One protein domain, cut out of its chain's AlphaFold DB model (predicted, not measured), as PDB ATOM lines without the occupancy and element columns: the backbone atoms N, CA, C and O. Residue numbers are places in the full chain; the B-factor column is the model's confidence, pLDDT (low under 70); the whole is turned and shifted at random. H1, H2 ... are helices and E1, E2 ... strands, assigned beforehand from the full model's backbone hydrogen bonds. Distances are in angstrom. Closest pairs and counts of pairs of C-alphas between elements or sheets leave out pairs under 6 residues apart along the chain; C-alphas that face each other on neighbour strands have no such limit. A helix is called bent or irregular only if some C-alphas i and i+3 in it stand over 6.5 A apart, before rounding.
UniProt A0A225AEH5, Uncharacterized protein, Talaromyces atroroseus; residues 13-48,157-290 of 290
ATOM      1  N   TRP A  13     -52.349 150.544 119.190       80.50
ATOM      2  CA  TRP A  13     -53.301 149.562 118.689       80.50
ATOM      3  C   TRP A  13     -52.765 148.119 118.719       80.50
ATOM      4  O   TRP A  13     -53.468 147.220 119.169       80.50
ATOM      5  N   LEU A  14     -51.506 147.892 118.324       82.00
ATOM      6  CA  LEU A  14     -50.887 146.562 118.289       82.00
ATOM      7  C   LEU A  14     -50.750 145.970 119.699       82.00
ATOM      8  O   LEU A  14     -51.079 144.806 119.916       82.00
ATOM      9  N   SER A  15     -50.324 146.788 120.666       81.62
ATOM     10  CA  SER A  15     -50.224 146.379 122.073       81.62
ATOM     11  C   SER A  15     -51.588 145.951 122.624       81.62
ATOM     12  O   SER A  15     -51.714 144.876 123.210       81.62
ATOM     13  N   SER A  16     -52.637 146.731 122.341       85.88
ATOM     14  CA  SER A  16     -54.006 146.418 122.772       85.88
ATOM     15  C   SER A  16     -54.510 145.093 122.184       85.88
ATOM     16  O   SER A  16     -55.076 144.270 122.902       85.88
ATOM     17  N   VAL A  17     -54.262 144.847 120.892       88.69
ATOM     18  CA  VAL A  17     -54.654 143.596 120.218       88.69
ATOM     19  C   VAL A  17     -53.934 142.386 120.818       88.69
ATOM     20  O   VAL A  17     -54.560 141.345 121.030       88.69
ATOM     21  N   LEU A  18     -52.642 142.506 121.135       87.62
ATOM     22  CA  LEU A  18     -51.878 141.418 121.746       87.62
ATOM     23  C   LEU A  18     -52.379 141.084 123.158       87.62
ATOM     24  O   LEU A  18     -52.513 139.904 123.483       87.62
ATOM     25  N   TRP A  19     -52.709 142.092 123.972       87.31
ATOM     26  CA  TRP A  19     -53.286 141.883 125.306       87.31
ATOM     27  C   TRP A  19     -54.631 141.163 125.239       87.31
ATOM     28  O   TRP A  19     -54.838 140.186 125.957       87.31
ATOM     29  N   ILE A  20     -55.516 141.597 124.336       89.25
ATOM     30  CA  ILE A  20     -56.811 140.944 124.113       89.25
ATOM     31  C   ILE A  20     -56.600 139.496 123.658       89.25
ATOM     32  O   ILE A  20     -57.225 138.588 124.197       89.25
ATOM     33  N   THR A  21     -55.686 139.265 122.713       88.44
ATOM     34  CA  THR A  21     -55.384 137.918 122.205       88.44
ATOM     35  C   THR A  21     -54.867 137.006 123.316       88.44
ATOM     36  O   THR A  21     -55.342 135.879 123.449       88.44
ATOM     37  N   SER A  22     -53.939 137.497 124.146       88.44
ATOM     38  CA  SER A  22     -53.406 136.750 125.289       88.44
ATOM     39  C   SER A  22     -54.501 136.422 126.309       88.44
ATOM     40  O   SER A  22     -54.640 135.268 126.712       88.44
ATOM     41  N   ALA A  23     -55.337 137.401 126.667       88.38
ATOM     42  CA  ALA A  23     -56.429 137.212 127.620       88.38
ATOM     43  C   ALA A  23     -57.477 136.205 127.118       88.38
ATOM     44  O   ALA A  23     -57.878 135.312 127.863       88.38
ATOM     45  N   VAL A  24     -57.886 136.305 125.848       90.00
ATOM     46  CA  VAL A  24     -58.847 135.376 125.233       90.00
ATOM     47  C   VAL A  24     -58.270 133.963 125.169       90.00
ATOM     48  O   VAL A  24     -58.939 133.014 125.573       90.00
ATOM     49  N   ALA A  25     -57.020 133.810 124.720       84.56
ATOM     50  CA  ALA A  25     -56.360 132.508 124.660       84.56
ATOM     51  C   ALA A  25     -56.207 131.877 126.055       84.56
ATOM     52  O   ALA A  25     -56.495 130.693 126.228       84.56
ATOM     53  N   GLY A  26     -55.832 132.673 127.061       83.00
ATOM     54  CA  GLY A  26     -55.752 132.233 128.453       83.00
ATOM     55  C   GLY A  26     -57.106 131.794 129.009       83.00
ATOM     56  O   GLY A  26     -57.206 130.719 129.596       83.00
ATOM     57  N   PHE A  27     -58.165 132.571 128.767       86.38
ATOM     58  CA  PHE A  27     -59.515 132.230 129.220       86.38
ATOM     59  C   PHE A  27     -60.032 130.935 128.585       86.38
ATOM     60  O   PHE A  27     -60.572 130.082 129.289       86.38
ATOM     61  N   ILE A  28     -59.833 130.756 127.274       82.81
ATOM     62  CA  ILE A  28     -60.207 129.520 126.569       82.81
ATOM     63  C   ILE A  28     -59.439 128.331 127.149       82.81
ATOM     64  O   ILE A  28     -60.045 127.313 127.471       82.81
ATOM     65  N   SER A  29     -58.126 128.471 127.334       82.19
ATOM     66  CA  SER A  29     -57.276 127.405 127.864       82.19
ATOM     67  C   SER A  29     -57.686 126.977 129.280       82.19
ATOM     68  O   SER A  29     -57.875 125.789 129.545       82.19
ATOM     69  N   ILE A  30     -57.935 127.947 130.169       83.19
ATOM     70  CA  ILE A  30     -58.435 127.695 131.529       83.19
ATOM     71  C   ILE A  30     -59.816 127.039 131.481       83.19
ATOM     72  O   ILE A  30     -60.044 126.055 132.179       83.19
ATOM     73  N   THR A  31     -60.730 127.544 130.648       82.50
ATOM     74  CA  THR A  31     -62.086 126.985 130.522       82.50
ATOM     75  C   THR A  31     -62.034 125.531 130.071       82.50
ATOM     76  O   THR A  31     -62.708 124.693 130.657       82.50
ATOM     77  N   LEU A  32     -61.191 125.200 129.091       80.38
ATOM     78  CA  LEU A  32     -61.003 123.825 128.630       80.38
ATOM     79  C   LEU A  32     -60.425 122.927 129.729       80.38
ATOM     80  O   LEU A  32     -60.929 121.823 129.929       80.38
ATOM     81  N   ALA A  33     -59.419 123.396 130.471       79.00
ATOM     82  CA  ALA A  33     -58.854 122.648 131.594       79.00
ATOM     83  C   ALA A  33     -59.896 122.397 132.699       79.00
ATOM     84  O   ALA A  33     -59.987 121.288 133.225       79.00
ATOM     85  N   VAL A  34     -60.720 123.402 133.013       81.31
ATOM     86  CA  VAL A  34     -61.823 123.294 133.977       81.31
ATOM     87  C   VAL A  34     -62.891 122.324 133.480       81.31
ATOM     88  O   VAL A  34     -63.310 121.467 134.252       81.31
ATOM     89  N   SER A  35     -63.296 122.405 132.210       79.44
ATOM     90  CA  SER A  35     -64.248 121.461 131.620       79.44
ATOM     91  C   SER A  35     -63.724 120.034 131.722       79.44
ATOM     92  O   SER A  35     -64.422 119.169 132.231       79.44
ATOM     93  N   VAL A  36     -62.466 119.786 131.351       75.75
ATOM     94  CA  VAL A  36     -61.856 118.451 131.464       75.75
ATOM     95  C   VAL A  36     -61.823 117.945 132.914       75.75
ATOM     96  O   VAL A  36     -62.014 116.753 133.146       75.75
ATOM     97  N   LEU A  37     -61.609 118.829 133.894       77.75
ATOM     98  CA  LEU A  37     -61.546 118.464 135.313       77.75
ATOM     99  C   LEU A  37     -62.915 118.264 135.977       77.75
ATOM    100  O   LEU A  37     -63.025 117.430 136.877       77.75
ATOM    101  N   LEU A  38     -63.920 119.062 135.609       78.81
ATOM    102  CA  LEU A  38     -65.214 119.109 136.294       78.81
ATOM    103  C   LEU A  38     -66.315 118.341 135.571       78.81
ATOM    104  O   LEU A  38     -67.289 117.956 136.221       78.81
ATOM    105  N   ASP A  39     -66.194 118.130 134.261       74.25
ATOM    106  CA  ASP A  39     -67.233 117.444 133.511       74.25
ATOM    107  C   ASP A  39     -67.287 115.962 133.928       74.25
ATOM    108  O   ASP A  39     -66.303 115.217 133.771       74.25
ATOM    109  N   PRO A  40     -68.428 115.497 134.467       67.44
ATOM    110  CA  PRO A  40     -68.595 114.100 134.828       67.44
ATOM    111  C   PRO A  40     -68.464 113.162 133.622       67.44
ATOM    112  O   PRO A  40     -68.191 111.978 133.829       67.44
ATOM    113  N   GLU A  41     -68.638 113.645 132.389       67.19
ATOM    114  CA  GLU A  41     -68.408 112.858 131.177       67.19
ATOM    115  C   GLU A  41     -66.920 112.575 130.961       67.19
ATOM    116  O   GLU A  41     -66.551 111.427 130.719       67.19
ATOM    117  N   PHE A  42     -66.028 113.552 131.161       67.00
ATOM    118  CA  PHE A  42     -64.579 113.321 131.047       67.00
ATOM    119  C   PHE A  42     -64.022 112.512 132.225       67.00
ATOM    120  O   PHE A  42     -63.088 111.718 132.057       67.00
ATOM    121  N   ALA A  43     -64.649 112.605 133.399       60.81
ATOM    122  CA  ALA A  43     -64.343 111.718 134.520       60.81
ATOM    123  C   ALA A  43     -64.668 110.239 134.224       60.81
ATOM    124  O   ALA A  43     -64.018 109.355 134.786       60.81
ATOM    125  N   LYS A  44     -65.644 109.973 133.341       62.66
ATOM    126  CA  LYS A  44     -66.121 108.631 132.960       62.66
ATOM    127  C   LYS A  44     -65.530 108.102 131.646       62.66
ATOM    128  O   LYS A  44     -65.362 106.897 131.517       62.66
ATOM    129  N   SER A  45     -65.216 108.989 130.695       57.97
ATOM    130  CA  SER A  45     -64.853 108.635 129.311       57.97
ATOM    131  C   SER A  45     -63.722 109.483 128.697       57.97
ATOM    132  O   SER A  45     -63.443 109.438 127.500       57.97
ATOM    133  N   GLY A  46     -63.040 110.295 129.505       57.84
ATOM    134  CA  GLY A  46     -62.121 111.314 128.997       57.84
ATOM    135  C   GLY A  46     -60.881 110.800 128.259       57.84
ATOM    136  O   GLY A  46     -60.420 111.482 127.345       57.84
ATOM    137  N   VAL A  47     -60.337 109.634 128.619       61.16
ATOM    138  CA  VAL A  47     -58.999 109.207 128.168       61.16
ATOM    139  C   VAL A  47     -59.074 108.338 126.916       61.16
ATOM    140  O   VAL A  47     -58.464 108.665 125.895       61.16
ATOM    141  N   SER A  48     -59.855 107.263 126.968       58.56
ATOM    142  CA  SER A  48     -60.024 106.350 125.837       58.56
ATOM    143  C   SER A  48     -61.332 105.568 125.923       58.56
ATOM    144  O   SER A  48     -61.860 105.270 127.003       58.56
ATOM    145  N   SER A 157     -61.529  91.497 138.873       54.81
ATOM    146  CA  SER A 157     -62.030  90.248 139.460       54.81
ATOM    147  C   SER A 157     -63.457  90.356 140.012       54.81
ATOM    148  O   SER A 157     -64.093  89.337 140.251       54.81
ATOM    149  N   SER A 158     -63.962  91.575 140.236       55.88
ATOM    150  CA  SER A 158     -65.320  91.807 140.741       55.88
ATOM    151  C   SER A 158     -66.407  91.781 139.662       55.88
ATOM    152  O   SER A 158     -67.579  91.651 140.005       55.88
ATOM    153  N   VAL A 159     -66.038  91.884 138.377       55.69
ATOM    154  CA  VAL A 159     -66.997  92.038 137.265       55.69
ATOM    155  C   VAL A 159     -66.996  90.841 136.309       55.69
ATOM    156  O   VAL A 159     -67.999  90.594 135.646       55.69
ATOM    157  N   VAL A 160     -65.925  90.043 136.263       53.84
ATOM    158  CA  VAL A 160     -65.850  88.870 135.378       53.84
ATOM    159  C   VAL A 160     -66.268  87.603 136.135       53.84
ATOM    160  O   VAL A 160     -65.567  87.197 137.063       53.84
ATOM    161  N   PRO A 161     -67.381  86.939 135.766       50.34
ATOM    162  CA  PRO A 161     -67.747  85.669 136.380       50.34
ATOM    163  C   PRO A 161     -66.718  84.579 136.054       50.34
ATOM    164  O   PRO A 161     -66.175  84.513 134.949       50.34
ATOM    165  N   GLY A 162     -66.461  83.704 137.030       47.00
ATOM    166  CA  GLY A 162     -65.337  82.758 137.017       47.00
ATOM    167  C   GLY A 162     -65.273  81.810 135.815       47.00
ATOM    168  O   GLY A 162     -64.192  81.354 135.467       47.00
ATOM    169  N   THR A 163     -66.388  81.564 135.127       47.50
ATOM    170  CA  THR A 163     -66.458  80.715 133.926       47.50
ATOM    171  C   THR A 163     -65.862  81.350 132.669       47.50
ATOM    172  O   THR A 163     -65.464  80.625 131.766       47.50
ATOM    173  N   VAL A 164     -65.759  82.681 132.595       51.50
ATOM    174  CA  VAL A 164     -65.135  83.401 131.460       51.50
ATOM    175  C   VAL A 164     -63.710  83.864 131.776       51.50
ATOM    176  O   VAL A 164     -62.999  84.369 130.904       51.50
ATOM    177  N   SER A 165     -63.281  83.658 133.024       48.19
ATOM    178  CA  SER A 165     -61.966  84.043 133.532       48.19
ATOM    179  C   SER A 165     -60.823  83.325 132.821       48.19
ATOM    180  O   SER A 165     -59.764  83.923 132.683       48.19
ATOM    181  N   GLU A 166     -60.995  82.075 132.378       49.78
ATOM    182  CA  GLU A 166     -59.925  81.340 131.686       49.78
ATOM    183  C   GLU A 166     -59.675  81.879 130.275       49.78
ATOM    184  O   GLU A 166     -58.524  82.071 129.886       49.78
ATOM    185  N   ILE A 167     -60.740  82.219 129.541       51.19
ATOM    186  CA  ILE A 167     -60.666  82.651 128.136       51.19
ATOM    187  C   ILE A 167     -60.195  84.108 128.022       51.19
ATOM    188  O   ILE A 167     -59.419  84.445 127.130       51.19
ATOM    189  N   LEU A 168     -60.619  84.978 128.946       52.47
ATOM    190  CA  LEU A 168     -60.181  86.377 128.984       52.47
ATOM    191  C   LEU A 168     -58.960  86.620 129.887       52.47
ATOM    192  O   LEU A 168     -58.525  87.766 129.999       52.47
ATOM    193  N   SER A 169     -58.392  85.580 130.510       52.41
ATOM    194  CA  SER A 169     -57.281  85.698 131.470       52.41
ATOM    195  C   SER A 169     -56.122  86.540 130.933       52.41
ATOM    196  O   SER A 169     -55.699  87.487 131.586       52.41
ATOM    197  N   VAL A 170     -55.655  86.256 129.717       52.25
ATOM    198  CA  VAL A 170     -54.493  86.920 129.109       52.25
ATOM    199  C   VAL A 170     -54.743  88.411 128.812       52.25
ATOM    200  O   VAL A 170     -53.973  89.240 129.307       52.25
ATOM    201  N   PRO A 171     -55.798  88.814 128.069       52.25
ATOM    202  CA  PRO A 171     -56.066  90.232 127.821       52.25
ATOM    203  C   PRO A 171     -56.469  91.001 129.089       52.25
ATOM    204  O   PRO A 171     -56.080  92.160 129.233       52.25
ATOM    205  N   LEU A 172     -57.179  90.377 130.040       57.09
ATOM    206  CA  LEU A 172     -57.534  91.023 131.315       57.09
ATOM    207  C   LEU A 172     -56.316  91.236 132.210       57.09
ATOM    208  O   LEU A 172     -56.180  92.303 132.799       57.09
ATOM    209  N   GLN A 173     -55.412  90.261 132.289       56.78
ATOM    210  CA  GLN A 173     -54.205  90.360 133.107       56.78
ATOM    211  C   GLN A 173     -53.250  91.432 132.565       56.78
ATOM    212  O   GLN A 173     -52.668  92.184 133.346       56.78
ATOM    213  N   GLN A 174     -53.162  91.586 131.238       55.97
ATOM    214  CA  GLN A 174     -52.441  92.701 130.620       55.97
ATOM    215  C   GLN A 174     -53.092  94.056 130.925       55.97
ATOM    216  O   GLN A 174     -52.376  95.010 131.229       55.97
ATOM    217  N   LEU A 175     -54.426  94.144 130.888       56.75
ATOM    218  CA  LEU A 175     -55.157  95.360 131.255       56.75
ATOM    219  C   LEU A 175     -54.941  95.725 132.731       56.75
ATOM    220  O   LEU A 175     -54.727  96.893 133.043       56.75
ATOM    221  N   GLN A 176     -54.911  94.728 133.617       60.00
ATOM    222  CA  GLN A 176     -54.714  94.895 135.059       60.00
ATOM    223  C   GLN A 176     -53.279  95.318 135.417       60.00
ATOM    224  O   GLN A 176     -53.063  96.130 136.318       60.00
ATOM    225  N   GLU A 177     -52.279  94.803 134.696       59.69
ATOM    226  CA  GLU A 177     -50.881  95.215 134.862       59.69
ATOM    227  C   GLU A 177     -50.650  96.654 134.369       59.69
ATOM    228  O   GLU A 177     -49.910  97.420 134.994       59.69
ATOM    229  N   ILE A 178     -51.326  97.050 133.283       57.41
ATOM    230  CA  ILE A 178     -51.354  98.441 132.811       57.41
ATOM    231  C   ILE A 178     -52.074  99.316 133.842       57.41
ATOM    232  O   ILE A 178     -51.569 100.368 134.216       57.41
ATOM    233  N   GLU A 179     -53.210  98.875 134.373       58.94
ATOM    234  CA  GLU A 179     -53.997  99.640 135.336       58.94
ATOM    235  C   GLU A 179     -53.201 100.012 136.594       58.94
ATOM    236  O   GLU A 179     -53.092 101.190 136.944       58.94
ATOM    237  N   ASN A 180     -52.593  99.022 137.252       57.78
ATOM    238  CA  ASN A 180     -51.947  99.240 138.548       57.78
ATOM    239  C   ASN A 180     -50.702 100.131 138.463       57.78
ATOM    240  O   ASN A 180     -50.376 100.835 139.420       57.78
ATOM    241  N   LYS A 181     -49.989 100.088 137.333       55.59
ATOM    242  CA  LYS A 181     -48.688 100.750 137.180       55.59
ATOM    243  C   LYS A 181     -48.770 102.057 136.399       55.59
ATOM    244  O   LYS A 181     -47.999 102.975 136.662       55.59
ATOM    245  N   VAL A 182     -49.682 102.118 135.432       57.16
ATOM    246  CA  VAL A 182     -49.805 103.225 134.484       57.16
ATOM    247  C   VAL A 182     -50.940 104.120 134.946       57.16
ATOM    248  O   VAL A 182     -50.696 105.284 135.226       57.16
ATOM    249  N   VAL A 183     -52.150 103.589 135.135       59.25
ATOM    250  CA  VAL A 183     -53.344 104.430 135.296       59.25
ATOM    251  C   VAL A 183     -53.286 105.280 136.562       59.25
ATOM    252  O   VAL A 183     -53.438 106.484 136.435       59.25
ATOM    253  N   SER A 184     -52.999 104.740 137.750       58.97
ATOM    254  CA  SER A 184     -53.045 105.541 138.994       58.97
ATOM    255  C   SER A 184     -52.027 106.694 139.023       58.97
ATOM    256  O   SER A 184     -52.400 107.847 139.244       58.97
ATOM    257  N   ALA A 185     -50.760 106.406 138.713       57.97
ATOM    258  CA  ALA A 185     -49.682 107.392 138.716       57.97
ATOM    259  C   ALA A 185     -49.846 108.435 137.598       57.97
ATOM    260  O   ALA A 185     -49.551 109.618 137.786       57.97
ATOM    261  N   ILE A 186     -50.349 108.020 136.433       66.50
ATOM    262  CA  ILE A 186     -50.547 108.919 135.295       66.50
ATOM    263  C   ILE A 186     -51.785 109.786 135.475       66.50
ATOM    264  O   ILE A 186     -51.710 110.978 135.190       66.50
ATOM    265  N   LEU A 187     -52.889 109.257 136.000       67.19
ATOM    266  CA  LEU A 187     -54.092 110.051 136.270       67.19
ATOM    267  C   LEU A 187     -53.808 111.166 137.269       67.19
ATOM    268  O   LEU A 187     -54.232 112.301 137.066       67.19
ATOM    269  N   GLU A 188     -53.084 110.842 138.342       73.81
ATOM    270  CA  GLU A 188     -52.716 111.813 139.367       73.81
ATOM    271  C   GLU A 188     -51.778 112.879 138.793       73.81
ATOM    272  O   GLU A 188     -51.980 114.071 139.028       73.81
ATOM    273  N   THR A 189     -50.835 112.468 137.940       76.25
ATOM    274  CA  THR A 189     -49.953 113.390 137.215       76.25
ATOM    275  C   THR A 189     -50.737 114.299 136.264       76.25
ATOM    276  O   THR A 189     -50.543 115.513 136.289       76.25
ATOM    277  N   VAL A 190     -51.656 113.757 135.458       78.44
ATOM    278  CA  VAL A 190     -52.490 114.532 134.519       78.44
ATOM    279  C   VAL A 190     -53.399 115.490 135.279       78.44
ATOM    280  O   VAL A 190     -53.479 116.667 134.934       78.44
ATOM    281  N   ARG A 191     -54.044 115.030 136.354       81.56
ATOM    282  CA  ARG A 191     -54.911 115.863 137.190       81.56
ATOM    283  C   ARG A 191     -54.125 116.976 137.878       81.56
ATOM    284  O   ARG A 191     -54.554 118.126 137.838       81.56
ATOM    285  N   GLY A 192     -52.978 116.656 138.473       85.62
ATOM    286  CA  GLY A 192     -52.087 117.638 139.090       85.62
ATOM    287  C   GLY A 192     -51.588 118.665 138.076       85.62
ATOM    288  O   GLY A 192     -51.612 119.866 138.344       85.62
ATOM    289  N   SER A 193     -51.230 118.207 136.877       87.50
ATOM    290  CA  SER A 193     -50.794 119.067 135.780       87.50
ATOM    291  C   SER A 193     -51.921 119.962 135.254       87.50
ATOM    292  O   SER A 193     -51.683 121.138 135.004       87.50
ATOM    293  N   LEU A 194     -53.161 119.473 135.161       84.94
ATOM    294  CA  LEU A 194     -54.330 120.281 134.787       84.94
ATOM    295  C   LEU A 194     -54.682 121.329 135.849       84.94
ATOM    296  O   LEU A 194     -55.011 122.463 135.511       84.94
ATOM    297  N   ILE A 195     -54.575 120.989 137.137       89.31
ATOM    298  CA  ILE A 195     -54.751 121.966 138.224       89.31
ATOM    299  C   ILE A 195     -53.664 123.041 138.130       89.31
ATOM    300  O   ILE A 195     -53.964 124.236 138.189       89.31
ATOM    301  N   ALA A 196     -52.408 122.637 137.918       89.94
ATOM    302  CA  ALA A 196     -51.309 123.565 137.688       89.94
ATOM    303  C   ALA A 196     -51.554 124.438 136.443       89.94
ATOM    304  O   ALA A 196     -51.280 125.632 136.483       89.94
ATOM    305  N   ALA A 197     -52.152 123.883 135.386       86.75
ATOM    306  CA  ALA A 197     -52.531 124.592 134.165       86.75
ATOM    307  C   ALA A 197     -53.632 125.647 134.371       86.75
ATOM    308  O   ALA A 197     -53.807 126.517 133.526       86.75
ATOM    309  N   ILE A 198     -54.364 125.605 135.485       90.00
ATOM    310  CA  ILE A 198     -55.322 126.652 135.871       90.00
ATOM    311  C   ILE A 198     -54.634 127.680 136.770       90.00
ATOM    312  O   ILE A 198     -54.733 128.887 136.546       90.00
ATOM    313  N   VAL A 199     -53.921 127.208 137.793       93.81
ATOM    314  CA  VAL A 199     -53.345 128.065 138.835       93.81
ATOM    315  C   VAL A 199     -52.151 128.871 138.317       93.81
ATOM    316  O   VAL A 199     -52.061 130.068 138.591       93.81
ATOM    317  N   LEU A 200     -51.242 128.256 137.553       92.44
ATOM    318  CA  LEU A 200     -50.019 128.913 137.082       92.44
ATOM    319  C   LEU A 200     -50.292 130.053 136.090       92.44
ATOM    320  O   LEU A 200     -49.692 131.112 136.276       92.44
ATOM    321  N   PRO A 201     -51.199 129.933 135.097       88.25
ATOM    322  CA  PRO A 201     -51.537 131.066 134.239       88.25
ATOM    323  C   PRO A 201     -52.179 132.223 134.998       88.25
ATOM    324  O   PRO A 201     -51.845 133.373 134.729       88.25
ATOM    325  N   LEU A 202     -53.053 131.943 135.972       90.38
ATOM    326  CA  LEU A 202     -53.654 132.981 136.817       90.38
ATOM    327  C   LEU A 202     -52.590 133.722 137.633       90.38
ATOM    328  O   LEU A 202     -52.563 134.951 137.633       90.38
ATOM    329  N   LEU A 203     -51.681 132.986 138.280       92.25
ATOM    330  CA  LEU A 203     -50.558 133.575 139.013       92.25
ATOM    331  C   LEU A 203     -49.652 134.395 138.093       92.25
ATOM    332  O   LEU A 203     -49.233 135.489 138.460       92.25
ATOM    333  N   PHE A 204     -49.380 133.898 136.889       90.19
ATOM    334  CA  PHE A 204     -48.562 134.599 135.911       90.19
ATOM    335  C   PHE A 204     -49.231 135.886 135.408       90.19
ATOM    336  O   PHE A 204     -48.573 136.918 135.339       90.19
ATOM    337  N   PHE A 205     -50.540 135.881 135.143       88.06
ATOM    338  CA  PHE A 205     -51.277 137.103 134.810       88.06
ATOM    339  C   PHE A 205     -51.272 138.118 135.953       88.06
ATOM    340  O   PHE A 205     -51.077 139.305 135.704       88.06
ATOM    341  N   LEU A 206     -51.448 137.671 137.199       89.31
ATOM    342  CA  LEU A 206     -51.336 138.554 138.362       89.31
ATOM    343  C   LEU A 206     -49.933 139.157 138.450       89.31
ATOM    344  O   LEU A 206     -49.809 140.367 138.626       89.31
ATOM    345  N   LEU A 207     -48.886 138.348 138.256       88.25
ATOM    346  CA  LEU A 207     -47.512 138.845 138.179       88.25
ATOM    347  C   LEU A 207     -47.377 139.914 137.092       88.25
ATOM    348  O   LEU A 207     -46.869 140.983 137.390       88.25
ATOM    349  N   LEU A 208     -47.894 139.693 135.881       84.50
ATOM    350  CA  LEU A 208     -47.847 140.693 134.805       84.50
ATOM    351  C   LEU A 208     -48.587 141.998 135.144       84.50
ATOM    352  O   LEU A 208     -48.162 143.056 134.693       84.50
ATOM    353  N   LEU A 209     -49.682 141.937 135.910       83.56
ATOM    354  CA  LEU A 209     -50.448 143.121 136.319       83.56
ATOM    355  C   LEU A 209     -49.745 143.931 137.413       83.56
ATOM    356  O   LEU A 209     -49.765 145.157 137.372       83.56
ATOM    357  N   PHE A 210     -49.148 143.256 138.398       82.62
ATOM    358  CA  PHE A 210     -48.441 143.915 139.501       82.62
ATOM    359  C   PHE A 210     -47.032 144.367 139.117       82.62
ATOM    360  O   PHE A 210     -46.460 145.235 139.777       82.62
ATOM    361  N   TRP A 211     -46.457 143.777 138.072       77.12
ATOM    362  CA  TRP A 211     -45.103 144.075 137.644       77.12
ATOM    363  C   TRP A 211     -45.092 145.242 136.657       77.12
ATOM    364  O   TRP A 211     -45.088 145.069 135.441       77.12
ATOM    365  N   GLU A 212     -45.086 146.457 137.197       66.00
ATOM    366  CA  GLU A 212     -44.972 147.691 136.423       66.00
ATOM    367  C   GLU A 212     -43.589 147.744 135.747       66.00
ATOM    368  O   GLU A 212     -42.581 148.024 136.391       66.00
ATOM    369  N   PHE A 213     -43.532 147.355 134.466       59.94
ATOM    370  CA  PHE A 213     -42.317 147.042 133.702       59.94
ATOM    371  C   PHE A 213     -41.235 148.140 133.768       59.94
ATOM    372  O   PHE A 213     -41.317 149.129 133.028       59.94
ATOM    373  N   PRO A 214     -40.129 147.943 134.511       59.81
ATOM    374  CA  PRO A 214     -38.889 148.627 134.191       59.81
ATOM    375  C   PRO A 214     -38.382 148.014 132.880       59.81
ATOM    376  O   PRO A 214     -38.335 146.791 132.736       59.81
ATOM    377  N   ASN A 215     -38.012 148.839 131.900       65.88
ATOM    378  CA  ASN A 215     -37.578 148.377 130.576       65.88
ATOM    379  C   ASN A 215     -36.150 147.778 130.580       65.88
ATOM    380  O   ASN A 215     -35.337 148.068 129.701       65.88
ATOM    381  N   ASP A 216     -35.827 146.967 131.586       79.75
ATOM    382  CA  ASP A 216     -34.537 146.311 131.735       79.75
ATOM    383  C   ASP A 216     -34.515 144.988 130.964       79.75
ATOM    384  O   ASP A 216     -35.315 144.076 131.189       79.75
ATOM    385  N   LEU A 217     -33.537 144.849 130.065       80.62
ATOM    386  CA  LEU A 217     -33.307 143.641 129.259       80.62
ATOM    387  C   LEU A 217     -33.187 142.370 130.115       80.62
ATOM    388  O   LEU A 217     -33.586 141.288 129.685       80.62
ATOM    389  N   TRP A 218     -32.664 142.508 131.334       80.81
ATOM    390  CA  TRP A 218     -32.488 141.405 132.274       80.81
ATOM    391  C   TRP A 218     -33.828 140.841 132.767       80.81
ATOM    392  O   TRP A 218     -33.994 139.628 132.871       80.81
ATOM    393  N   MET A 219     -34.827 141.704 132.972       77.81
ATOM    394  CA  MET A 219     -36.177 141.269 133.335       77.81
ATOM    395  C   MET A 219     -36.859 140.514 132.194       77.81
ATOM    396  O   MET A 219     -37.481 139.481 132.435       77.81
ATOM    397  N   ARG A 220     -36.688 140.963 130.941       81.38
ATOM    398  CA  ARG A 220     -37.236 140.268 129.758       81.38
ATOM    399  C   ARG A 220     -36.663 138.850 129.621       81.38
ATOM    400  O   ARG A 220     -37.398 137.907 129.311       81.38
ATOM    401  N   ALA A 221     -35.369 138.693 129.907       85.81
ATOM    402  CA  ALA A 221     -34.680 137.404 129.881       85.81
ATOM    403  C   ALA A 221     -35.197 136.419 130.947       85.81
ATOM    404  O   ALA A 221     -35.144 135.214 130.721       85.81
ATOM    405  N   ILE A 222     -35.730 136.914 132.070       87.19
ATOM    406  CA  ILE A 222     -36.287 136.089 133.155       87.19
ATOM    407  C   ILE A 222     -37.778 135.806 132.955       87.19
ATOM    408  O   ILE A 222     -38.229 134.683 133.171       87.19
ATOM    409  N   MET A 223     -38.551 136.788 132.493       85.56
ATOM    410  CA  MET A 223     -39.996 136.621 132.309       85.56
ATOM    411  C   MET A 223     -40.340 135.626 131.200       85.56
ATOM    412  O   MET A 223     -41.325 134.905 131.310       85.56
ATOM    413  N   THR A 224     -39.514 135.539 130.155       88.81
ATOM    414  CA  THR A 224     -39.733 134.599 129.044       88.81
ATOM    415  C   THR A 224     -39.715 133.127 129.497       88.81
ATOM    416  O   THR A 224     -40.701 132.430 129.255       88.81
ATOM    417  N   PRO A 225     -38.666 132.613 130.175       91.69
ATOM    418  CA  PRO A 225     -38.662 131.232 130.656       91.69
ATOM    419  C   PRO A 225     -39.704 130.982 131.751       91.69
ATOM    420  O   PRO A 225     -40.289 129.902 131.771       91.69
ATOM    421  N   ILE A 226     -39.991 131.965 132.616       91.44
ATOM    422  CA  ILE A 226     -41.068 131.842 133.615       91.44
ATOM    423  C   ILE A 226     -42.423 131.700 132.921       91.44
ATOM    424  O   ILE A 226     -43.171 130.782 133.235       91.44
ATOM    425  N   GLY A 227     -42.723 132.546 131.933       90.06
ATOM    426  CA  GLY A 227     -43.952 132.450 131.150       90.06
ATOM    427  C   GLY A 227     -44.065 131.115 130.419       90.06
ATOM    428  O   GLY A 227     -45.120 130.491 130.440       90.06
ATOM    429  N   PHE A 228     -42.974 130.612 129.839       92.06
ATOM    430  CA  PHE A 228     -42.972 129.285 129.218       92.06
ATOM    431  C   PHE A 228     -43.274 128.180 130.244       92.06
ATOM    432  O   PHE A 228     -44.123 127.320 129.999       92.06
ATOM    433  N   ALA A 229     -42.623 128.230 131.408       92.94
ATOM    434  CA  ALA A 229     -42.815 127.265 132.484       92.94
ATOM    435  C   ALA A 229     -44.232 127.310 133.079       92.94
ATOM    436  O   ALA A 229     -44.808 126.265 133.364       92.94
ATOM    437  N   CYS A 230     -44.817 128.494 133.251       91.62
ATOM    438  CA  CYS A 230     -46.148 128.649 133.835       91.62
ATOM    439  C   CYS A 230     -47.275 128.334 132.849       91.62
ATOM    440  O   CYS A 230     -48.308 127.811 133.258       91.62
ATOM    441  N   LEU A 231     -47.094 128.674 131.571       90.31
ATOM    442  CA  LEU A 231     -48.148 128.550 130.568       90.31
ATOM    443  C   LEU A 231     -48.060 127.209 129.844       90.31
ATOM    444  O   LEU A 231     -49.006 126.435 129.863       90.31
ATOM    445  N   VAL A 232     -46.910 126.901 129.244       91.69
ATOM    446  CA  VAL A 232     -46.795 125.804 128.273       91.69
ATOM    447  C   VAL A 232     -46.563 124.455 128.949       91.69
ATOM    448  O   VAL A 232     -47.165 123.457 128.550       91.69
ATOM    449  N   VAL A 233     -45.712 124.403 129.978       91.69
ATOM    450  CA  VAL A 233     -45.286 123.135 130.604       91.69
ATOM    451  C   VAL A 233     -46.454 122.305 131.165       91.69
ATOM    452  O   VAL A 233     -46.488 121.109 130.873       91.69
ATOM    453  N   PRO A 234     -47.446 122.864 131.887       88.38
ATOM    454  CA  PRO A 234     -48.549 122.066 132.434       88.38
ATOM    455  C   PRO A 234     -49.427 121.408 131.358       88.38
ATOM    456  O   PRO A 234     -49.859 120.259 131.497       88.38
ATOM    457  N   PHE A 235     -49.672 122.104 130.246       84.00
ATOM    458  CA  PHE A 235     -50.404 121.531 129.115       84.00
ATOM    459  C   PHE A 235     -49.557 120.519 128.342       84.00
ATOM    460  O   PHE A 235     -50.078 119.490 127.912       84.00
ATOM    461  N   LEU A 236     -48.252 120.771 128.211       86.75
ATOM    462  CA  LEU A 236     -47.321 119.859 127.551       86.75
ATOM    463  C   LEU A 236     -47.202 118.532 128.303       86.75
ATOM    464  O   LEU A 236     -47.309 117.483 127.676       86.75
ATOM    465  N   ILE A 237     -47.044 118.567 129.630       85.81
ATOM    466  CA  ILE A 237     -47.004 117.360 130.469       85.81
ATOM    467  C   ILE A 237     -48.315 116.583 130.322       85.81
ATOM    468  O   ILE A 237     -48.280 115.395 130.013       85.81
ATOM    469  N   SER A 238     -49.466 117.252 130.458       82.19
ATOM    470  CA  SER A 238     -50.779 116.599 130.322       82.19
ATOM    471  C   SER A 238     -50.950 115.933 128.952       82.19
ATOM    472  O   SER A 238     -51.385 114.787 128.868       82.19
ATOM    473  N   THR A 239     -50.566 116.628 127.878       81.12
ATOM    474  CA  THR A 239     -50.669 116.121 126.500       81.12
ATOM    475  C   THR A 239     -49.718 114.949 126.263       81.12
ATOM    476  O   THR A 239     -50.134 113.915 125.750       81.12
ATOM    477  N   ALA A 240     -48.451 115.082 126.663       78.69
ATOM    478  CA  ALA A 240     -47.439 114.046 126.479       78.69
ATOM    479  C   ALA A 240     -47.820 112.759 127.210       78.69
ATOM    480  O   ALA A 240     -47.729 111.674 126.644       78.69
ATOM    481  N   VAL A 241     -48.298 112.885 128.447       76.88
ATOM    482  CA  VAL A 241     -48.733 111.744 129.247       76.88
ATOM    483  C   VAL A 241     -49.939 111.047 128.607       76.88
ATOM    484  O   VAL A 241     -49.930 109.823 128.490       76.88
ATOM    485  N   MET A 242     -50.934 111.795 128.116       71.62
ATOM    486  CA  MET A 242     -52.080 111.211 127.403       71.62
ATOM    487  C   MET A 242     -51.650 110.478 126.125       71.62
ATOM    488  O   MET A 242     -52.101 109.361 125.893       71.62
ATOM    489  N   ILE A 243     -50.734 111.054 125.337       73.50
ATOM    490  CA  ILE A 243     -50.208 110.416 124.117       73.50
ATOM    491  C   ILE A 243     -49.451 109.127 124.450       73.50
ATOM    492  O   ILE A 243     -49.644 108.121 123.773       73.50
ATOM    493  N   VAL A 244     -48.603 109.135 125.484       73.44
ATOM    494  CA  VAL A 244     -47.860 107.937 125.905       73.44
ATOM    495  C   VAL A 244     -48.824 106.834 126.325       73.44
ATOM    496  O   VAL A 244     -48.674 105.703 125.876       73.44
ATOM    497  N   VAL A 245     -49.854 107.166 127.110       69.75
ATOM    498  CA  VAL A 245     -50.886 106.204 127.516       69.75
ATOM    499  C   VAL A 245     -51.610 105.632 126.305       69.75
ATOM    500  O   VAL A 245     -51.708 104.416 126.174       69.75
ATOM    501  N   GLN A 246     -52.080 106.487 125.400       69.69
ATOM    502  CA  GLN A 246     -52.771 106.052 124.187       69.69
ATOM    503  C   GLN A 246     -51.875 105.188 123.294       69.69
ATOM    504  O   GLN A 246     -52.328 104.166 122.787       69.69
ATOM    505  N   SER A 247     -50.600 105.550 123.145       69.19
ATOM    506  CA  SER A 247     -49.625 104.788 122.364       69.19
ATOM    507  C   SER A 247     -49.328 103.426 122.986       69.19
ATOM    508  O   SER A 247     -49.283 102.436 122.261       69.19
ATOM    509  N   ASP A 248     -49.114 103.351 124.300       67.44
ATOM    510  CA  ASP A 248     -48.836 102.081 124.983       67.44
ATOM    511  C   ASP A 248     -50.038 101.143 124.907       67.44
ATOM    512  O   ASP A 248     -49.885  99.939 124.683       67.44
ATOM    513  N   ILE A 249     -51.237 101.707 125.044       64.62
ATOM    514  CA  ILE A 249     -52.494 100.996 124.858       64.62
ATOM    515  C   ILE A 249     -52.616 100.493 123.413       64.62
ATOM    516  O   ILE A 249     -52.837  99.302 123.214       64.62
ATOM    517  N   SER A 250     -52.430 101.362 122.413       65.62
ATOM    518  CA  SER A 250     -52.527 100.994 120.993       65.62
ATOM    519  C   SER A 250     -51.520  99.910 120.635       65.62
ATOM    520  O   SER A 250     -51.890  98.896 120.061       65.62
ATOM    521  N   LYS A 251     -50.260 100.061 121.055       66.69
ATOM    522  CA  LYS A 251     -49.188  99.113 120.740       66.69
ATOM    523  C   LYS A 251     -49.437  97.727 121.328       66.69
ATOM    524  O   LYS A 251     -49.080  96.736 120.704       66.69
ATOM    525  N   LYS A 252     -50.020  97.645 122.526       63.41
ATOM    526  CA  LYS A 252     -50.390  96.356 123.130       63.41
ATOM    527  C   LYS A 252     -51.630  95.731 122.488       63.41
ATOM    528  O   LYS A 252     -51.842  94.535 122.638       63.41
ATOM    529  N   ILE A 253     -52.445  96.534 121.807       59.56
ATOM    530  CA  ILE A 253     -53.723  96.117 121.228       59.56
ATOM    531  C   ILE A 253     -53.625  95.828 119.727       59.56
ATOM    532  O   ILE A 253     -54.367  94.978 119.254       59.56
ATOM    533  N   ASP A 254     -52.703  96.448 118.988       52.97
ATOM    534  CA  ASP A 254     -52.515  96.213 117.545       52.97
ATOM    535  C   ASP A 254     -52.174  94.748 117.209       52.97
ATOM    536  O   ASP A 254     -52.431  94.289 116.097       52.97
ATOM    537  N   ASP A 255     -51.690  93.974 118.184       51.47
ATOM    538  CA  ASP A 255     -51.482  92.527 118.049       51.47
ATOM    539  C   ASP A 255     -52.790  91.709 118.154       51.47
ATOM    540  O   ASP A 255     -52.789  90.493 117.945       51.47
ATOM    541  N   SER A 256     -53.925  92.343 118.468       50.66
ATOM    542  CA  SER A 256     -55.218  91.691 118.666       50.66
ATOM    543  C   SER A 256     -56.330  92.368 117.846       50.66
ATOM    544  O   SER A 256     -56.777  93.460 118.197       50.66
ATOM    545  N   PRO A 257     -56.905  91.704 116.818       54.16
ATOM    546  CA  PRO A 257     -58.008  92.247 116.005       54.16
ATOM    547  C   PRO A 257     -59.333  92.400 116.781       54.16
ATOM    548  O   PRO A 257     -60.392  92.619 116.191       54.16
ATOM    549  N   LEU A 258     -59.292  92.233 118.102       52.91
ATOM    550  CA  LEU A 258     -60.441  92.149 118.984       52.91
ATOM    551  C   LEU A 258     -60.846  93.468 119.625       52.91
ATOM    552  O   LEU A 258     -61.978  93.577 120.093       52.91
ATOM    553  N   ILE A 259     -59.937  94.438 119.703       57.94
ATOM    554  CA  ILE A 259     -60.155  95.660 120.472       57.94
ATOM    555  C   ILE A 259     -59.878  96.850 119.562       57.94
ATOM    556  O   ILE A 259     -58.776  97.026 119.060       57.94
ATOM    557  N   SER A 260     -60.895  97.678 119.347       63.44
ATOM    558  CA  SER A 260     -60.737  98.971 118.689       63.44
ATOM    559  C   SER A 260     -60.633 100.049 119.758       63.44
ATOM    560  O   SER A 260     -61.491 100.146 120.639       63.44
ATOM    561  N   VAL A 261     -59.572 100.853 119.688       62.53
ATOM    562  CA  VAL A 261     -59.356 101.995 120.579       62.53
ATOM    563  C   VAL A 261     -59.788 103.260 119.852       62.53
ATOM    564  O   VAL A 261     -59.343 103.533 118.740       62.53
ATOM    565  N   GLN A 262     -60.660 104.037 120.483       69.75
ATOM    566  CA  GLN A 262     -61.088 105.342 120.007       69.75
ATOM    567  C   GLN A 262     -60.655 106.424 120.999       69.75
ATOM    568  O   GLN A 262     -60.776 106.261 122.218       69.75
ATOM    569  N   ASP A 263     -60.148 107.537 120.467       64.88
ATOM    570  CA  ASP A 263     -59.710 108.675 121.273       64.88
ATOM    571  C   ASP A 263     -60.856 109.264 122.093       64.88
ATOM    572  O   ASP A 263     -61.899 109.646 121.552       64.88
ATOM    573  N   GLY A 264     -60.625 109.396 123.401       65.94
ATOM    574  CA  GLY A 264     -61.533 110.090 124.301       65.94
ATOM    575  C   GLY A 264     -61.601 111.590 123.998       65.94
ATOM    576  O   GLY A 264     -60.639 112.212 123.532       65.94
ATOM    577  N   GLY A 265     -62.750 112.201 124.294       67.00
ATOM    578  CA  GLY A 265     -62.974 113.631 124.062       67.00
ATOM    579  C   GLY A 265     -61.999 114.538 124.823       67.00
ATOM    580  O   GLY A 265     -61.644 115.605 124.316       67.00
ATOM    581  N   ALA A 266     -61.492 114.111 125.989       68.81
ATOM    582  CA  ALA A 266     -60.588 114.941 126.783       68.81
ATOM    583  C   ALA A 266     -59.206 115.089 126.135       68.81
ATOM    584  O   ALA A 266     -58.630 116.168 126.220       68.81
ATOM    585  N   SER A 267     -58.700 114.069 125.428       72.44
ATOM    586  CA  SER A 267     -57.424 114.167 124.697       72.44
ATOM    587  C   SER A 267     -57.456 115.314 123.674       72.44
ATOM    588  O   SER A 267     -56.568 116.170 123.646       72.44
ATOM    589  N   LYS A 268     -58.555 115.423 122.914       78.81
ATOM    590  CA  LYS A 268     -58.763 116.516 121.949       78.81
ATOM    591  C   LYS A 268     -58.848 117.879 122.629       78.81
ATOM    592  O   LYS A 268     -58.242 118.832 122.149       78.81
ATOM    593  N   LEU A 269     -59.570 117.988 123.744       77.44
ATOM    594  CA  LEU A 269     -59.703 119.255 124.471       77.44
ATOM    595  C   LEU A 269     -58.384 119.704 125.111       77.44
ATOM    596  O   LEU A 269     -58.066 120.890 125.056       77.44
ATOM    597  N   ILE A 270     -57.593 118.774 125.656       78.25
ATOM    598  CA  ILE A 270     -56.257 119.057 126.203       78.25
ATOM    599  C   ILE A 270     -55.321 119.537 125.089       78.25
ATOM    600  O   ILE A 270     -54.626 120.535 125.273       78.25
ATOM    601  N   LEU A 271     -55.350 118.894 123.915       82.69
ATOM    602  CA  LEU A 271     -54.567 119.317 122.751       82.69
ATOM    603  C   LEU A 271     -54.956 120.729 122.286       82.69
ATOM    604  O   LEU A 271     -54.087 121.559 122.019       82.69
ATOM    605  N   VAL A 272     -56.255 121.027 122.219       81.50
ATOM    606  CA  VAL A 272     -56.743 122.373 121.884       81.50
ATOM    607  C   VAL A 272     -56.284 123.385 122.939       81.50
ATOM    608  O   VAL A 272     -55.756 124.438 122.580       81.50
ATOM    609  N   GLY A 273     -56.397 123.054 124.229       78.50
ATOM    610  CA  GLY A 273     -55.887 123.880 125.330       78.50
ATOM    611  C   GLY A 273     -54.385 124.156 125.217       78.50
ATOM    612  O   GLY A 273     -53.953 125.300 125.360       78.50
ATOM    613  N   PHE A 274     -53.591 123.149 124.847       85.19
ATOM    614  CA  PHE A 274     -52.156 123.296 124.594       85.19
ATOM    615  C   PHE A 274     -51.857 124.287 123.459       85.19
ATOM    616  O   PHE A 274     -51.010 125.169 123.621       85.19
ATOM    617  N   VAL A 275     -52.588 124.215 122.342       88.75
ATOM    618  CA  VAL A 275     -52.438 125.173 121.231       88.75
ATOM    619  C   VAL A 275     -52.743 126.600 121.694       88.75
ATOM    620  O   VAL A 275     -51.953 127.512 121.438       88.75
ATOM    621  N   PHE A 276     -53.839 126.805 122.431       86.12
ATOM    622  CA  PHE A 276     -54.168 128.123 122.983       86.12
ATOM    623  C   PHE A 276     -53.137 128.608 124.003       86.12
ATOM    624  O   PHE A 276     -52.824 129.797 124.034       86.12
ATOM    625  N   SER A 277     -52.536 127.706 124.778       87.31
ATOM    626  CA  SER A 277     -51.438 128.057 125.676       87.31
ATOM    627  C   SER A 277     -50.196 128.554 124.928       87.31
ATOM    628  O   SER A 277     -49.543 129.488 125.396       87.31
ATOM    629  N   ILE A 278     -49.857 127.965 123.776       89.31
ATOM    630  CA  ILE A 278     -48.745 128.444 122.937       89.31
ATOM    631  C   ILE A 278     -49.067 129.828 122.371       89.31
ATOM    632  O   ILE A 278     -48.214 130.715 122.397       89.31
ATOM    633  N   LEU A 279     -50.299 130.034 121.894       89.56
ATOM    634  CA  LEU A 279     -50.749 131.335 121.387       89.56
ATOM    635  C   LEU A 279     -50.685 132.415 122.474       89.56
ATOM    636  O   LEU A 279     -50.167 133.506 122.232       89.56
ATOM    637  N   MET A 280     -51.145 132.092 123.685       89.06
ATOM    638  CA  MET A 280     -51.062 132.967 124.852       89.06
ATOM    639  C   MET A 280     -49.606 133.324 125.187       89.06
ATOM    640  O   MET A 280     -49.282 134.496 125.404       89.06
ATOM    641  N   PHE A 281     -48.711 132.332 125.195       90.94
ATOM    642  CA  PHE A 281     -47.285 132.556 125.422       90.94
ATOM    643  C   PHE A 281     -46.682 133.470 124.345       90.94
ATOM    644  O   PHE A 281     -46.049 134.471 124.679       90.94
ATOM    645  N   GLY A 282     -46.937 133.192 123.064       89.75
ATOM    646  CA  GLY A 282     -46.444 133.995 121.941       89.75
ATOM    647  C   GLY A 282     -46.925 135.448 121.980       89.75
ATOM    648  O   GLY A 282     -46.133 136.369 121.758       89.75
ATOM    649  N   ALA A 283     -48.197 135.669 122.327       88.81
ATOM    650  CA  ALA A 283     -48.750 137.005 122.527       88.81
ATOM    651  C   ALA A 283     -48.071 137.724 123.702       88.81
ATOM    652  O   ALA A 283     -47.667 138.877 123.565       88.81
ATOM    653  N   THR A 284     -47.864 137.032 124.824       87.12
ATOM    654  CA  THR A 284     -47.215 137.612 126.011       87.12
ATOM    655  C   THR A 284     -45.752 137.973 125.764       87.12
ATOM    656  O   THR A 284     -45.300 139.054 126.148       87.12
ATOM    657  N   VAL A 285     -45.011 137.106 125.076       89.00
ATOM    658  CA  VAL A 285     -43.639 137.394 124.645       89.00
ATOM    659  C   VAL A 285     -43.646 138.621 123.738       89.00
ATOM    660  O   VAL A 285     -42.917 139.572 123.989       89.00
ATOM    661  N   SER A 286     -44.540 138.678 122.753       86.88
ATOM    662  CA  SER A 286     -44.623 139.813 121.828       86.88
ATOM    663  C   SER A 286     -44.920 141.141 122.537       86.88
ATOM    664  O   SER A 286     -44.298 142.147 122.208       86.88
ATOM    665  N   ILE A 287     -45.785 141.146 123.560       84.31
ATOM    666  CA  ILE A 287     -46.019 142.318 124.426       84.31
ATOM    667  C   ILE A 287     -44.738 142.714 125.165       84.31
ATOM    668  O   ILE A 287     -44.391 143.888 125.207       84.31
ATOM    669  N   THR A 288     -44.030 141.733 125.726       81.06
ATOM    670  CA  THR A 288     -42.819 141.961 126.530       81.06
ATOM    671  C   THR A 288     -41.648 142.476 125.688       81.06
ATOM    672  O   THR A 288     -40.775 143.180 126.199       81.06
ATOM    673  N   PHE A 289     -41.592 142.108 124.405       80.00
ATOM    674  CA  PHE A 289     -40.529 142.517 123.487       80.00
ATOM    675  C   PHE A 289     -40.823 143.816 122.728       80.00
ATOM    676  O   PHE A 289     -39.866 144.451 122.270       80.00
ATOM    677  N   SER A 290     -42.098 144.202 122.630       74.69
ATOM    678  CA  SER A 290     -42.552 145.477 122.065       74.69
ATOM    679  C   SER A 290     -42.138 146.690 122.908       74.69
ATOM    680  O   SER A 290     -42.342 147.803 122.372       74.69
TER     681      SER A 290
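AT A GLANCE: This is residues 13 to 48 and 157 to 290 of the 290 residues of an uncharacterized protein of Talaromyces atroroseus (UniProt A0A225AEH5). This is a long rod of helices laid lengthwise: the bent helices H3 and H4 run beside H1 and H5, which lie side by side in opposite directions. One end of the rod, beyond H1 and H5, holds arm H3a, strand E1 and residues 157 to 168; short H2 follows H1. The printed part has 170 residues with five named helices and one named strand, in the order H1 H2 H3 H4 E1 H5, mostly helix. It is loose, with a radius of gyration of the C-alphas of 20.7 A, and spans 73 by 27 by 26 A.

IN THESE COORDINATES: H3, residues 169 to 210, was assigned as one helix by its hydrogen bonds but is bent, C-alphas 181 and 184 being 6.7 A apart; its arms are H3a, 169 to 181, and H3b, 184 to 210, 38.7 A long. H4, residues 217 to 253, likewise assigned as one, is bent with C-alphas 231 and 234 6.8 A apart; its arms are H4a, 217 to 231, and H4b, 234 to 253, 28.7 A long. H1, residues 13 to 38, is 37.1 A long and begins at C-alpha 13, (-53.301, 149.562, 118.689). H2 is residues 40 to 45 and E1 residues 259 to 263. H5, residues 265 to 289, is 36.6 A long and ends at C-alpha 289, (-40.529, 142.517, 123.487).

HOW THE PARTS SIT: H1, H3b, H4a, H4b and H5 form a bundle, helices side by side. H3b and H4a are a helical hairpin, closest at the C-alphas of Leu 200 and Cys 230, 5.1 A. H3b touches H4b with residues 186 to 197 alone, opposite ways at a shallow tilt of 20 degrees, closest at C-alphas 190 and 238, 5.0 A. H1 and H5 touch, opposite ways at 26 degrees, a shallow tilt, closest at C-alphas 22 and 280, 4.5 A. H3a and H4b are near each other, with 9 pairs of C-alphas within 10 A. H1 and H2 only just touch, only at the corner, with 3 pairs of C-alphas within 8 A, closest at Val 36 and Phe 42, 5.8 A. E1 pairs with no named strand. Every O i to N i+4 pair is within hydrogen-bond range in H1, H2, H4b and H5; H3a has 8 of 9, H3b 21 of 23 and H4a 10 of 11.

THE WHOLE: The C-alphas farthest apart, of Thr 163 and Asn 215, are 73.6 A apart. Residues 49 to 156 are not printed, and C-alphas 48 and 157 stand 21.2 A apart across the cut. Of the links that are printed whole, none is long. Mean pLDDT of the printed part is 74.7; it is under 70 in residues 40 to 48, 157 to 187, 212 to 215 and 245 to 266.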